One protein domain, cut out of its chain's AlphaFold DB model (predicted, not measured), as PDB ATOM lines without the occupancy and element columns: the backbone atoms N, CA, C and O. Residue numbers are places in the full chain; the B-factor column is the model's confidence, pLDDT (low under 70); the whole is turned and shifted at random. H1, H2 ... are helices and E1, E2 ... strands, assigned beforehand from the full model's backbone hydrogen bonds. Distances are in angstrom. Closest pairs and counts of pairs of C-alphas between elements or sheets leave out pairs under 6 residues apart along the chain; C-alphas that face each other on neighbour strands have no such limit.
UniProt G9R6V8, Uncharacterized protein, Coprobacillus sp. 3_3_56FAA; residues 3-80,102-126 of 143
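AT A GLANCE: This is residues 3 to 80 and 102 to 126 of the 143 residues of an uncharacterized protein of Coprobacillus sp. 3_3_56FAA (UniProt G9R6V8). One twisted antiparallel sheet of four strands makes a wall, with two short helices, H2 and H3, over one of its faces, and a third helix, H1, at one end of the strands, where it only grazes the sheet. After H3, an unnamed stretch, residues 65 to 80, runs past the edge strand E3 and pairs briefly with it. The printed part has 103 residues, with three named helices and four named strands in the order E1 E2 H1 H2 H3 E3 E4; the sheet's order is E2 - E1 - E4 - E3, and the class is mixed, helices and strands. The whole is compact, with a radius of gyration of the C-alphas of 13.7 A and spans of 37 by 29 by 27 A.

IN THESE COORDINATES: E1 covers residues 3 to 10, 23.2 A long, from C-alpha 3 at (225.912, 185.599, 215.813). E2 follows with residues 21 to 29, 23.2 A. H1 is residues 31 to 37, 10.0 A; H2 is residues 42 to 52, 15.2 A, from C-alpha 42 at (220.525, 182.802, 201.426); H3 is residues 57 to 64, 10.7 A. Beyond the cut come E3, residues 102 to 109, 24.2 A, and E4, residues 114 to 123, 27.9 A, ending at C-alpha 123, (232.811, 187.250, 217.186).

HOW THE PARTS SIT: E1 and E2 form a hairpin, with N 6 and O 25 2.8 A apart, within hydrogen-bond range. E1 is also antiparallel to E4, where N 5 and O 119 are 2.8 A apart. E3 and E4 form the second hairpin, with N 107 and O 116 at 2.8 A. Residues 67 to 68 pair antiparallel with residues 108 to 109 of E3. H3 is on the sheet at a height of 8.4 A, over E1 and only just over E4, which has 3 of its C-alphas; it runs slantwise to the strands, at 43 degrees to E1 on the local plane. Its closest C-alphas to E2 are those of Phe 58 and Ser 23, 5.5 A apart. H2 is on the same face at a height of 9.9 A and runs across the strands, at 84 degrees to E1 on the local plane. H2 and H3 are close but not clearly touching, their closest C-alphas, Glu 50 and Phe 59, 6.3 A apart. H1 and H2 only just touch, with 3 pairs of C-alphas within 8 A, the closest Ile 37 and Thr 45 at 5.4 A, at a steep tilt of 47 degrees, opposite ways. H1 and H3 are apart. In H1, H2 and H3 every O i to N i+4 pair is within hydrogen-bond range.

THE WHOLE: The C-alphas farthest apart, those of Asn 111 and Asn 126, are 40.7 A apart. Residues 81 to 101 are not printed, and C-alphas 80 and 102 are 8.7 A apart across the cut. Of the links printed whole, none is long. Mean pLDDT of the printed part is 70.9; 42 residues are under 70, among them residues 10 to 22 and 65 to 80.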
ATOM      1  N   ILE A   3     227.101 184.790 215.583       84.00
ATOM      2  CA  ILE A   3     225.912 185.599 215.813       84.00
ATOM      3  C   ILE A   3     225.179 185.772 214.489       84.00
ATOM      4  O   ILE A   3     225.804 186.114 213.487       84.00
ATOM      5  N   ALA A   4     223.863 185.573 214.506       85.62
ATOM      6  CA  ALA A   4     222.976 186.139 213.501       85.62
ATOM      7  C   ALA A   4     222.368 187.434 214.049       85.62
ATOM      8  O   ALA A   4     221.732 187.448 215.105       85.62
ATOM      9  N   GLU A   5     222.576 188.526 213.331       83.25
ATOM     10  CA  GLU A   5     221.924 189.806 213.552       83.25
ATOM     11  C   GLU A   5     220.763 189.947 212.575       83.25
ATOM     12  O   GLU A   5     220.955 189.941 211.357       83.25
ATOM     13  N   LEU A   6     219.559 190.077 213.120       83.56
ATOM     14  CA  LEU A   6     218.330 190.290 212.372       83.56
ATOM     15  C   LEU A   6     217.864 191.716 212.603       83.56
ATOM     16  O   LEU A   6     217.685 192.148 213.740       83.56
ATOM     17  N   PHE A   7     217.653 192.456 211.530       80.19
ATOM     18  CA  PHE A   7     217.477 193.891 211.620       80.19
ATOM     19  C   PHE A   7     216.441 194.378 210.608       80.19
ATOM     20  O   PHE A   7     216.510 194.042 209.435       80.19
ATOM     21  N   ILE A   8     215.480 195.198 211.025       74.31
ATOM     22  CA  ILE A   8     214.457 195.757 210.136       74.31
ATOM     23  C   ILE A   8     214.140 197.205 210.497       74.31
ATOM     24  O   ILE A   8     213.960 197.573 211.663       74.31
ATOM     25  N   ARG A   9     214.061 198.048 209.469       73.50
ATOM     26  CA  ARG A   9     213.842 199.492 209.579       73.50
ATOM     27  C   ARG A   9     212.752 199.983 208.642       73.50
ATOM     28  O   ARG A   9     212.571 199.441 207.554       73.50
ATOM     29  N   GLY A  10     212.080 201.049 209.058       63.66
ATOM     30  CA  GLY A  10     211.220 201.859 208.200       63.66
ATOM     31  C   GLY A  10     212.017 202.981 207.530       63.66
ATOM     32  O   GLY A  10     213.037 203.430 208.051       63.66
ATOM     33  N   ASP A  11     211.557 203.419 206.367       61.34
ATOM     34  CA  ASP A  11     212.211 204.407 205.526       61.34
ATOM     35  C   ASP A  11     212.265 205.770 206.208       61.34
ATOM     36  O   ASP A  11     211.293 206.298 206.753       61.34
ATOM     37  N   SER A  12     213.470 206.303 206.163       45.78
ATOM     38  CA  SER A  12     213.864 207.647 206.508       45.78
ATOM     39  C   SER A  12     215.112 207.917 205.662       45.78
ATOM     40  O   SER A  12     215.877 206.973 205.430       45.78
ATOM     41  N   PRO A  13     215.341 209.160 205.194       48.84
ATOM     42  CA  PRO A  13     216.490 209.511 204.362       48.84
ATOM     43  C   PRO A  13     217.786 208.873 204.864       48.84
ATOM     44  O   PRO A  13     217.958 208.726 206.071       48.84
ATOM     45  N   TRP A  14     218.718 208.544 203.964       45.38
ATOM     46  CA  TRP A  14     220.021 207.946 204.313       45.38
ATOM     47  C   TRP A  14     220.748 208.725 205.433       45.38
ATOM     48  O   TRP A  14     221.426 208.147 206.273       45.38
ATOM     49  N   GLU A  15     220.504 210.035 205.505       40.62
ATOM     50  CA  GLU A  15     220.961 210.994 206.526       40.62
ATOM     51  C   GLU A  15     220.404 210.745 207.947       40.62
ATOM     52  O   GLU A  15     220.849 211.339 208.925       40.62
ATOM     53  N   ASN A  16     219.406 209.875 208.071       41.81
ATOM     54  CA  ASN A  16     218.713 209.497 209.299       41.81
ATOM     55  C   ASN A  16     218.871 207.998 209.610       41.81
ATOM     56  O   ASN A  16     218.060 207.449 210.370       41.81
ATOM     57  N   PHE A  17     219.884 207.336 209.037       44.25
ATOM     58  CA  PHE A  17     220.341 206.017 209.484       44.25
ATOM     59  C   PHE A  17     220.487 206.077 211.015       44.25
ATOM     60  O   PHE A  17     221.290 206.860 211.511       44.25
ATOM     61  N   GLY A  18     219.625 205.378 211.768       45.81
ATOM     62  CA  GLY A  18     219.558 205.546 213.230       45.81
ATOM     63  C   GLY A  18     218.198 205.882 213.849       45.81
ATOM     64  O   GLY A  18     218.060 205.775 215.064       45.81
ATOM     65  N   LYS A  19     217.190 206.332 213.082       45.81
ATOM     66  CA  LYS A  19     215.991 206.959 213.696       45.81
ATOM     67  C   LYS A  19     214.660 206.210 213.554       45.81
ATOM     68  O   LYS A  19     213.734 206.531 214.289       45.81
ATOM     69  N   PHE A  20     214.548 205.216 212.667       54.53
ATOM     70  CA  PHE A  20     213.289 204.494 212.403       54.53
ATOM     71  C   PHE A  20     213.493 202.974 212.374       54.53
ATOM     72  O   PHE A  20     213.472 202.338 211.321       54.53
ATOM     73  N   TYR A  21     213.709 202.388 213.549       61.84
ATOM     74  CA  TYR A  21     213.873 200.944 213.714       61.84
ATOM     75  C   TYR A  21     212.549 200.277 214.061       61.84
ATOM     76  O   TYR A  21     211.805 200.777 214.905       61.84
ATOM     77  N   LEU A  22     212.276 199.150 213.409       68.31
ATOM     78  CA  LEU A  22     211.103 198.329 213.692       68.31
ATOM     79  C   LEU A  22     211.495 197.097 214.530       68.31
ATOM     80  O   LEU A  22     210.773 196.767 215.463       68.31
ATOM     81  N   SER A  23     212.655 196.474 214.273       75.56
ATOM     82  CA  SER A  23     213.276 195.471 215.160       75.56
ATOM     83  C   SER A  23     214.796 195.366 214.930       75.56
ATOM     84  O   SER A  23     215.273 195.592 213.817       75.56
ATOM     85  N   GLN A  24     215.551 195.021 215.976       78.12
ATOM     86  CA  GLN A  24     216.944 194.568 215.908       78.12
ATOM     87  C   GLN A  24     217.146 193.482 216.969       78.12
ATOM     88  O   GLN A  24     216.975 193.738 218.162       78.12
ATOM     89  N   GLU A  25     217.500 192.275 216.545       81.12
ATOM     90  CA  GLU A  25     217.596 191.091 217.396       81.12
ATOM     91  C   GLU A  25     218.897 190.332 217.102       81.12
ATOM     92  O   GLU A  25     219.298 190.181 215.950       81.12
ATOM     93  N   PHE A  26     219.555 189.850 218.160       83.12
ATOM     94  CA  PHE A  26     220.789 189.069 218.075       83.12
ATOM     95  C   PHE A  26     220.538 187.643 218.533       83.12
ATOM     96  O   PHE A  26     219.966 187.420 219.603       83.12
ATOM     97  N   ILE A  27     221.019 186.689 217.748       86.25
ATOM     98  CA  ILE A  27     220.902 185.264 218.018       86.25
ATOM     99  C   ILE A  27     222.305 184.690 218.116       86.25
ATOM    100  O   ILE A  27     223.082 184.797 217.172       86.25
ATOM    101  N   GLU A  28     222.620 184.048 219.236       87.69
ATOM    102  CA  GLU A  28     223.807 183.202 219.321       87.69
ATOM    103  C   GLU A  28     223.519 181.861 218.647       87.69
ATOM    104  O   GLU A  28     222.654 181.110 219.097       87.69
ATOM    105  N   LEU A  29     224.239 181.574 217.563       87.25
ATOM    106  CA  LEU A  29     224.111 180.328 216.822       87.25
ATOM    107  C   LEU A  29     224.974 179.246 217.467       87.25
ATOM    108  O   LEU A  29     226.169 179.424 217.735       87.25
ATOM    109  N   THR A  30     224.385 178.074 217.657       89.62
ATOM    110  CA  THR A  30     225.123 176.872 218.033       89.62
ATOM    111  C   THR A  30     226.066 176.434 216.902       89.62
ATOM    112  O   THR A  30     225.870 176.785 215.732       89.62
ATOM    113  N   PRO A  31     227.089 175.609 217.204       86.44
ATOM    114  CA  PRO A  31     227.950 175.040 216.166       86.44
ATOM    115  C   PRO A  31     227.185 174.236 215.104       86.44
ATOM    116  O   PRO A  31     227.563 174.251 213.936       86.44
ATOM    117  N   GLU A  32     226.103 173.551 215.492       89.81
ATOM    118  CA  GLU A  32     225.270 172.780 214.561       89.81
ATOM    119  C   GLU A  32     224.482 173.697 213.616       89.81
ATOM    120  O   GLU A  32     224.450 173.451 212.412       89.81
ATOM    121  N   GLU A  33     223.876 174.765 214.142       90.06
ATOM    122  CA  GLU A  33     223.172 175.772 213.336       90.06
ATOM    123  C   GLU A  33     224.117 176.466 212.360       90.06
ATOM    124  O   GLU A  33     223.805 176.574 211.177       90.06
ATOM    125  N   THR A  34     225.299 176.860 212.840       85.69
ATOM    126  CA  THR A  34     226.330 177.499 212.012       85.69
ATOM    127  C   THR A  34     226.719 176.599 210.841       85.69
ATOM    128  O   THR A  34     226.690 177.034 209.694       85.69
ATOM    129  N   SER A  35     227.016 175.323 211.111       85.81
ATOM    130  CA  SER A  35     227.415 174.374 210.068       85.81
ATOM    131  C   SER A  35     226.316 174.124 209.033       85.81
ATOM    132  O   SER A  35     226.643 173.832 207.886       85.81
ATOM    133  N   LYS A  36     225.034 174.191 209.419       87.50
ATOM    134  CA  LYS A  36     223.910 174.064 208.476       87.50
ATOM    135  C   LYS A  36     223.806 175.294 207.587       87.50
ATOM    136  O   LYS A  36     223.764 175.151 206.371       87.50
ATOM    137  N   ILE A  37     223.810 176.477 208.195       83.94
ATOM    138  CA  ILE A  37     223.668 177.753 207.492       83.94
ATOM    139  C   ILE A  37     224.807 177.967 206.488       83.94
ATOM    140  O   ILE A  37     224.543 178.322 205.352       83.94
ATOM    141  N   GLN A  38     226.050 177.629 206.845       81.44
ATOM    142  CA  GLN A  38     227.197 177.690 205.923       81.44
ATOM    143  C   GLN A  38     227.080 176.766 204.697       81.44
ATOM    144  O   GLN A  38     227.884 176.857 203.779       81.44
ATOM    145  N   SER A  39     226.134 175.825 204.690       81.69
ATOM    146  CA  SER A  39     225.879 174.945 203.543       81.69
ATOM    147  C   SER A  39     224.662 175.358 202.716       81.69
ATOM    148  O   SER A  39     224.361 174.707 201.713       81.69
ATOM    149  N   TYR A  40     223.937 176.382 203.161       82.06
ATOM    150  CA  TYR A  40     222.698 176.852 202.562       82.06
ATOM    151  C   TYR A  40     222.946 178.080 201.702       82.06
ATOM    152  O   TYR A  40     223.864 178.856 201.950       82.06
ATOM    153  N   ASP A  41     222.106 178.249 200.683       77.81
ATOM    154  CA  ASP A  41     221.977 179.559 200.067       77.81
ATOM    155  C   ASP A  41     221.190 180.500 200.989       77.81
ATOM    156  O   ASP A  41     220.588 180.096 201.989       77.81
ATOM    157  N   TRP A  42     221.164 181.774 200.624       74.19
ATOM    158  CA  TRP A  42     220.525 182.802 201.426       74.19
ATOM    159  C   TRP A  42     219.044 182.542 201.749       74.19
ATOM    160  O   TRP A  42     218.573 182.849 202.850       74.19
ATOM    161  N   TYR A  43     218.288 181.973 200.808       76.56
ATOM    162  CA  TYR A  43     216.865 181.706 201.008       76.56
ATOM    163  C   TYR A  43     216.648 180.550 201.971       76.56
ATOM    164  O   TYR A  43     215.759 180.619 202.829       76.56
ATOM    165  N   ASP A  44     217.462 179.508 201.845       83.06
ATOM    166  CA  ASP A  44     217.456 178.375 202.756       83.06
ATOM    167  C   ASP A  44     217.916 178.804 204.159       83.06
ATOM    168  O   ASP A  44     217.280 178.426 205.150       83.06
ATOM    169  N   THR A  45     218.920 179.680 204.260       83.25
ATOM    170  CA  THR A  45     219.373 180.304 205.513       83.25
ATOM    171  C   THR A  45     218.264 181.115 206.177       83.25
ATOM    172  O   THR A  45     217.932 180.867 207.342       83.25
ATOM    173  N   LEU A  46     217.625 182.043 205.455       82.12
ATOM    174  CA  LEU A  46     216.522 182.836 206.003       82.12
ATOM    175  C   LEU A  46     215.351 181.937 206.420       82.12
ATOM    176  O   LEU A  46     214.817 182.096 207.517       82.12
ATOM    177  N   SER A  47     214.979 180.969 205.579       85.75
ATOM    178  CA  SER A  47     213.894 180.024 205.865       85.75
ATOM    179  C   SER A  47     214.186 179.174 207.100       85.75
ATOM    180  O   SER A  47     213.280 178.859 207.879       85.75
ATOM    181  N   TYR A  48     215.444 178.776 207.289       90.00
ATOM    182  CA  TYR A  48     215.891 178.044 208.465       90.00
ATOM    183  C   TYR A  48     215.781 178.900 209.730       90.00
ATOM    184  O   TYR A  48     215.209 178.449 210.729       90.00
ATOM    185  N   LEU A  49     216.276 180.138 209.679       88.50
ATOM    186  CA  LEU A  49     216.205 181.075 210.798       88.50
ATOM    187  C   LEU A  49     214.753 181.424 211.141       88.50
ATOM    188  O   LEU A  49     214.396 181.403 212.318       88.50
ATOM    189  N   GLU A  50     213.892 181.648 210.146       89.00
ATOM    190  CA  GLU A  50     212.472 181.943 210.370       89.00
ATOM    191  C   GLU A  50     211.756 180.785 211.071       89.00
ATOM    192  O   GLU A  50     210.999 181.012 212.013       89.00
ATOM    193  N   LYS A  51     212.017 179.538 210.659       91.69
ATOM    194  CA  LYS A  51     211.429 178.349 211.302       91.69
ATOM    195  C   LYS A  51     211.939 178.146 212.725       91.69
ATOM    196  O   LYS A  51     211.179 177.732 213.595       91.69
ATOM    197  N   THR A  52     213.224 178.396 212.953       92.69
ATOM    198  CA  THR A  52     213.876 178.126 214.243       92.69
ATOM    199  C   THR A  52     213.547 179.208 215.272       92.69
ATOM    200  O   THR A  52     213.326 178.911 216.446       92.69
ATOM    201  N   TYR A  53     213.439 180.459 214.822       90.81
ATOM    202  CA  TYR A  53     213.288 181.645 215.660       90.81
ATOM    203  C   TYR A  53     211.983 182.408 215.381       90.81
ATOM    204  O   TYR A  53     211.910 183.622 215.551       90.81
ATOM    205  N   GLU A  54     210.914 181.695 215.013       88.12
ATOM    206  CA  GLU A  54     209.626 182.242 214.536       88.12
ATOM    207  C   GLU A  54     208.984 183.331 215.420       88.12
ATOM    208  O   GLU A  54     208.159 184.122 214.948       88.12
ATOM    209  N   LYS A  55     209.328 183.335 216.716       88.56
ATOM    210  CA  LYS A  55     208.762 184.204 217.758       88.56
ATOM    211  C   LYS A  55     209.400 185.590 217.806       88.56
ATOM    212  O   LYS A  55     208.817 186.467 218.452       88.56
ATOM    213  N   LEU A  56     210.560 185.765 217.172       85.88
ATOM    214  CA  LEU A  56     211.260 187.044 217.107       85.88
ATOM    215  C   LEU A  56     210.412 188.083 216.376       85.88
ATOM    216  O   LEU A  56     209.670 187.768 215.438       85.88
ATOM    217  N   GLU A  57     210.504 189.325 216.832       83.06
ATOM    218  CA  GLU A  57     209.695 190.423 216.304       83.06
ATOM    219  C   GLU A  57     210.044 190.711 214.839       83.06
ATOM    220  O   GLU A  57     209.157 190.965 214.023       83.06
ATOM    221  N   PHE A  58     211.315 190.542 214.480       85.50
ATOM    222  CA  PHE A  58     211.830 190.600 213.120       85.50
ATOM    223  C   PHE A  58     210.984 189.768 212.151       85.50
ATOM    224  O   PHE A  58     210.491 190.304 211.160       85.50
ATOM    225  N   PHE A  59     210.752 188.484 212.447       86.06
ATOM    226  CA  PHE A  59     210.010 187.596 211.545       86.06
ATOM    227  C   PHE A  59     208.517 187.918 211.491       86.06
ATOM    228  O   PHE A  59     207.879 187.697 210.463       86.06
ATOM    229  N   LYS A  60     207.940 188.478 212.561       82.94
ATOM    230  CA  LYS A  60     206.558 188.978 212.509       82.94
ATOM    231  C   LYS A  60     206.447 190.149 211.536       82.94
ATOM    232  O   LYS A  60     205.619 190.095 210.629       82.94
ATOM    233  N   ILE A  61     207.324 191.145 211.666       75.56
ATOM    234  CA  ILE A  61     207.324 192.332 210.803       75.56
ATOM    235  C   ILE A  61     207.652 191.948 209.353       75.56
ATOM    236  O   ILE A  61     207.007 192.454 208.435       75.56
ATOM    237  N   LEU A  62     208.604 191.032 209.136       78.69
ATOM    238  CA  LEU A  62     208.981 190.536 207.808       78.69
ATOM    239  C   LEU A  62     207.763 189.978 207.051       78.69
ATOM    240  O   LEU A  62     207.529 190.356 205.899       78.69
ATOM    241  N   ARG A  63     206.945 189.154 207.725       79.06
ATOM    242  CA  ARG A  63     205.699 188.597 207.173       79.06
ATOM    243  C   ARG A  63     204.642 189.668 206.912       79.06
ATOM    244  O   ARG A  63     204.040 189.685 205.841       79.06
ATOM    245  N   GLU A  64     204.412 190.564 207.870       74.56
ATOM    246  CA  GLU A  64     203.382 191.609 207.760       74.56
ATOM    247  C   GLU A  64     203.683 192.631 206.661       74.56
ATOM    248  O   GLU A  64     202.782 193.067 205.941       74.56
ATOM    249  N   CYS A  65     204.955 192.998 206.499       65.44
ATOM    250  CA  CYS A  65     205.388 193.996 205.524       65.44
ATOM    251  C   CYS A  65     205.501 193.442 204.097       65.44
ATOM    252  O   CYS A  65     205.860 194.201 203.190       65.44
ATOM    253  N   ASN A  66     205.195 192.151 203.897       64.44
ATOM    254  CA  ASN A  66     205.290 191.451 202.617       64.44
ATOM    255  C   ASN A  66     206.624 191.775 201.926       64.44
ATOM    256  O   ASN A  66     206.664 192.270 200.796       64.44
ATOM    257  N   ILE A  67     207.706 191.631 202.691       63.28
ATOM    258  CA  ILE A  67     209.057 191.949 202.248       63.28
ATOM    259  C   ILE A  67     209.505 190.836 201.311       63.28
ATOM    260  O   ILE A  67     209.595 189.680 201.716       63.28
ATOM    261  N   HIS A  68     209.734 191.197 200.050       60.41
ATOM    262  CA  HIS A  68     210.196 190.275 199.017       60.41
ATOM    263  C   HIS A  68     211.667 190.540 198.728       60.41
ATOM    264  O   HIS A  68     212.176 191.642 198.950       60.41
ATOM    265  N   ASP A  69     212.351 189.517 198.230       55.25
ATOM    266  CA  ASP A  69     213.679 189.704 197.669       55.25
ATOM    267  C   ASP A  69     213.573 190.527 196.374       55.25
ATOM    268  O   ASP A  69     212.899 190.122 195.427       55.25
ATOM    269  N   ASN A  70     214.226 191.690 196.343       51.75
ATOM    270  CA  ASN A  70     214.383 192.488 195.124       51.75
ATOM    271  C   ASN A  70     215.709 192.184 194.396       51.75
ATOM    272  O   ASN A  70     215.985 192.797 193.368       51.75
ATOM    273  N   GLY A  71     216.505 191.232 194.887       44.06
ATOM    274  CA  GLY A  71     217.714 190.731 194.240       44.06
ATOM    275  C   GLY A  71     218.988 191.539 194.507       44.06
ATOM    276  O   GLY A  71     220.018 191.230 193.910       44.06
ATOM    277  N   ASP A  72     218.956 192.543 195.390       47.66
ATOM    278  CA  ASP A  72     220.129 193.362 195.721       47.66
ATOM    279  C   ASP A  72     220.915 192.749 196.892       47.66
ATOM    280  O   ASP A  72     220.827 193.164 198.049       47.66
ATOM    281  N   TYR A  73     221.716 191.736 196.572       48.81
ATOM    282  CA  TYR A  73     222.722 191.171 197.471       48.81
ATOM    283  C   TYR A  73     223.944 192.097 197.479       48.81
ATOM    284  O   TYR A  73     224.648 192.182 196.472       48.81
ATOM    285  N   LEU A  74     224.216 192.802 198.586       46.59
ATOM    286  CA  LEU A  74     225.424 193.640 198.672       46.59
ATOM    287  C   LEU A  74     226.707 192.823 198.897       46.59
ATOM    288  O   LEU A  74     227.772 193.292 198.507       46.59
ATOM    289  N   PHE A  75     226.625 191.616 199.472       48.06
ATOM    290  CA  PHE A  75     227.802 190.833 199.865       48.06
ATOM    291  C   PHE A  75     227.593 189.348 199.551       48.06
ATOM    292  O   PHE A  75     226.590 188.766 199.956       48.06
ATOM    293  N   LYS A  76     228.517 188.740 198.799       37.00
ATOM    294  CA  LYS A  76     228.524 187.302 198.494       37.00
ATOM    295  C   LYS A  76     229.730 186.629 199.142       37.00
ATOM    296  O   LYS A  76     230.793 187.229 199.267       37.00
ATOM    297  N   GLU A  77     229.538 185.361 199.484       37.41
ATOM    298  CA  GLU A  77     230.571 184.416 199.903       37.41
ATOM    299  C   GLU A  77     231.803 184.501 198.972       37.41
ATOM    300  O   GLU A  77     231.701 184.280 197.761       37.41
ATOM    301  N   GLY A  78     232.958 184.882 199.527       33.41
ATOM    302  CA  GLY A  78     234.222 185.032 198.791       33.41
ATOM    303  C   GLY A  78     235.043 186.260 199.184       33.41
ATOM    304  O   GLY A  78     236.270 186.224 199.082       33.41
ATOM    305  N   ASP A  79     234.397 187.307 199.695       36.94
ATOM    306  CA  ASP A  79     235.096 188.477 200.217       36.94
ATOM    307  C   ASP A  79     235.456 188.251 201.696       36.94
ATOM    308  O   ASP A  79     234.715 188.596 202.616       36.94
ATOM    309  N   VAL A  80     236.604 187.603 201.930       34.25
ATOM    310  CA  VAL A  80     237.206 187.492 203.266       34.25
ATOM    311  C   VAL A  80     237.709 188.873 203.664       34.25
ATOM    312  O   VAL A  80     238.719 189.353 203.146       34.25
ATOM    313  N   ILE A 102     230.301 185.917 207.639       68.25
ATOM    314  CA  ILE A 102     229.809 184.757 206.885       68.25
ATOM    315  C   ILE A 102     228.924 185.227 205.733       68.25
ATOM    316  O   ILE A 102     229.221 184.946 204.577       68.25
ATOM    317  N   GLU A 103     227.828 185.932 206.032       65.62
ATOM    318  CA  GLU A 103     226.816 186.231 205.014       65.62
ATOM    319  C   GLU A 103     225.950 187.446 205.374       65.62
ATOM    320  O   GLU A 103     225.655 187.687 206.549       65.62
ATOM    321  N   GLN A 104     225.522 188.204 204.354       71.44
ATOM    322  CA  GLN A 104     224.506 189.249 204.471       71.44
ATOM    323  C   GLN A 104     223.468 189.111 203.370       71.44
ATOM    324  O   GLN A 104     223.813 188.924 202.205       71.44
ATOM    325  N   GLY A 105     222.222 189.415 203.698       66.31
ATOM    326  CA  GLY A 105     221.242 189.739 202.677       66.31
ATOM    327  C   GLY A 105     220.273 190.807 203.123       66.31
ATOM    328  O   GLY A 105     220.065 191.070 204.313       66.31
ATOM    329  N   ILE A 106     219.745 191.472 202.105       68.88
ATOM    330  CA  ILE A 106     219.015 192.720 202.211       68.88
ATOM    331  C   ILE A 106     217.701 192.533 201.487       68.88
ATOM    332  O   ILE A 106     217.662 192.124 200.331       68.88
ATOM    333  N   PHE A 107     216.620 192.860 202.171       70.12
ATOM    334  CA  PHE A 107     215.280 192.692 201.654       70.12
ATOM    335  C   PHE A 107     214.522 193.996 201.764       70.12
ATOM    336  O   PHE A 107     214.737 194.788 202.686       70.12
ATOM    337  N   MET A 108     213.597 194.213 200.840       68.69
ATOM    338  CA  MET A 108     212.834 195.446 200.796       68.69
ATOM    339  C   MET A 108     211.358 195.148 200.561       68.69
ATOM    340  O   MET A 108     210.976 194.327 199.733       68.69
ATOM    341  N   SER A 109     210.495 195.828 201.307       66.81
ATOM    342  CA  SER A 109     209.054 195.808 201.033       66.81
ATOM    343  C   SER A 109     208.762 196.319 199.623       66.81
ATOM    344  O   SER A 109     209.474 197.179 199.102       66.81
ATOM    345  N   GLN A 110     207.657 195.868 199.033       62.09
ATOM    346  CA  GLN A 110     207.261 196.252 197.669       62.09
ATOM    347  C   GLN A 110     207.122 197.768 197.461       62.09
ATOM    348  O   GLN A 110     207.265 198.258 196.346       62.09
ATOM    349  N   ASN A 111     206.827 198.522 198.522       60.75
ATOM    350  CA  ASN A 111     206.679 199.976 198.460       60.75
ATOM    351  C   ASN A 111     207.993 200.739 198.721       60.75
ATOM    352  O   ASN A 111     207.966 201.969 198.755       60.75
ATOM    353  N   GLY A 112     209.109 200.033 198.934       63.03
ATOM    354  CA  GLY A 112     210.427 200.610 199.201       63.03
ATOM    355  C   GLY A 112     210.602 201.209 200.597       63.03
ATOM    356  O   GLY A 112     211.665 201.746 200.890       63.03
ATOM    357  N   LYS A 113     209.582 201.136 201.465       65.69
ATOM    358  CA  LYS A 113     209.562 201.864 202.742       65.69
ATOM    359  C   LYS A 113     210.031 201.062 203.941       65.69
ATOM    360  O   LYS A 113     210.130 201.605 205.030       65.69
ATOM    361  N   VAL A 114     210.225 199.765 203.796       65.88
ATOM    362  CA  VAL A 114     210.712 198.898 204.864       65.88
ATOM    363  C   VAL A 114     211.857 198.086 204.309       65.88
ATOM    364  O   VAL A 114     211.750 197.533 203.214       65.88
ATOM    365  N   LEU A 115     212.944 198.048 205.065       71.88
ATOM    366  CA  LEU A 115     214.183 197.403 204.685       71.88
ATOM    367  C   LEU A 115     214.603 196.462 205.817       71.88
ATOM    368  O   LEU A 115     214.702 196.896 206.964       71.88
ATOM    369  N   ALA A 116     214.851 195.198 205.491       74.38
ATOM    370  CA  ALA A 116     215.361 194.191 206.408       74.38
ATOM    371  C   ALA A 116     216.783 193.770 206.015       74.38
ATOM    372  O   ALA A 116     217.083 193.622 204.836       74.38
ATOM    373  N   TYR A 117     217.640 193.553 207.005       78.31
ATOM    374  CA  TYR A 117     218.968 192.983 206.866       78.31
ATOM    375  C   TYR A 117     219.056 191.764 207.777       78.31
ATOM    376  O   TYR A 117     218.584 191.790 208.916       78.31
ATOM    377  N   VAL A 118     219.705 190.720 207.290       78.00
ATOM    378  CA  VAL A 118     220.195 189.632 208.131       78.00
ATOM    379  C   VAL A 118     221.697 189.551 207.898       78.00
ATOM    380  O   VAL A 118     222.140 189.633 206.756       78.00
ATOM    381  N   SER A 119     222.482 189.491 208.967       79.12
ATOM    382  CA  SER A 119     223.943 189.389 208.910       79.12
ATOM    383  C   SER A 119     224.408 188.266 209.817       79.12
ATOM    384  O   SER A 119     223.916 188.146 210.936       79.12
ATOM    385  N   ILE A 120     225.357 187.457 209.362       79.19
ATOM    386  CA  ILE A 120     225.907 186.346 210.136       79.19
ATOM    387  C   ILE A 120     227.413 186.526 210.231       79.19
ATOM    388  O   ILE A 120     228.086 186.698 209.216       79.19
ATOM    389  N   TYR A 121     227.949 186.505 211.448       77.75
ATOM    390  CA  TYR A 121     229.367 186.753 211.686       77.75
ATOM    391  C   TYR A 121     229.896 186.020 212.924       77.75
ATOM    392  O   TYR A 121     229.172 185.776 213.894       77.75
ATOM    393  N   GLU A 122     231.180 185.667 212.909       78.56
ATOM    394  CA  GLU A 122     231.903 185.187 214.080       78.56
ATOM    395  C   GLU A 122     232.415 186.366 214.909       78.56
ATOM    396  O   GLU A 122     233.065 187.267 214.391       78.56
ATOM    397  N   ILE A 123     232.213 186.324 216.225       75.12
ATOM    398  CA  ILE A 123     232.811 187.250 217.186       75.12
ATOM    399  C   ILE A 123     233.714 186.550 218.204       75.12
ATOM    400  O   ILE A 123     233.601 185.342 218.473       75.12
ATOM    401  N   GLU A 124     234.599 187.320 218.835       75.62
ATOM    402  CA  GLU A 124     235.389 186.850 219.975       75.62
ATOM    403  C   GLU A 124     234.500 186.402 221.149       75.62
ATOM    404  O   GLU A 124     233.504 187.040 221.480       75.62
ATOM    405  N   ARG A 125     234.878 185.313 221.837       65.94
ATOM    406  CA  ARG A 125     234.069 184.700 222.917       65.94
ATOM    407  C   ARG A 125     233.785 185.614 224.116       65.94
ATOM    408  O   ARG A 125     232.837 185.356 224.841       65.94
ATOM    409  N   ASN A 126     234.593 186.648 224.339       65.31
ATOM    410  CA  ASN A 126     234.439 187.564 225.477       65.31
ATOM    411  C   ASN A 126     233.666 188.840 225.117       65.31
ATOM    412  O   ASN A 126     233.604 189.784 225.908       65.31
TER     413      ASN A 126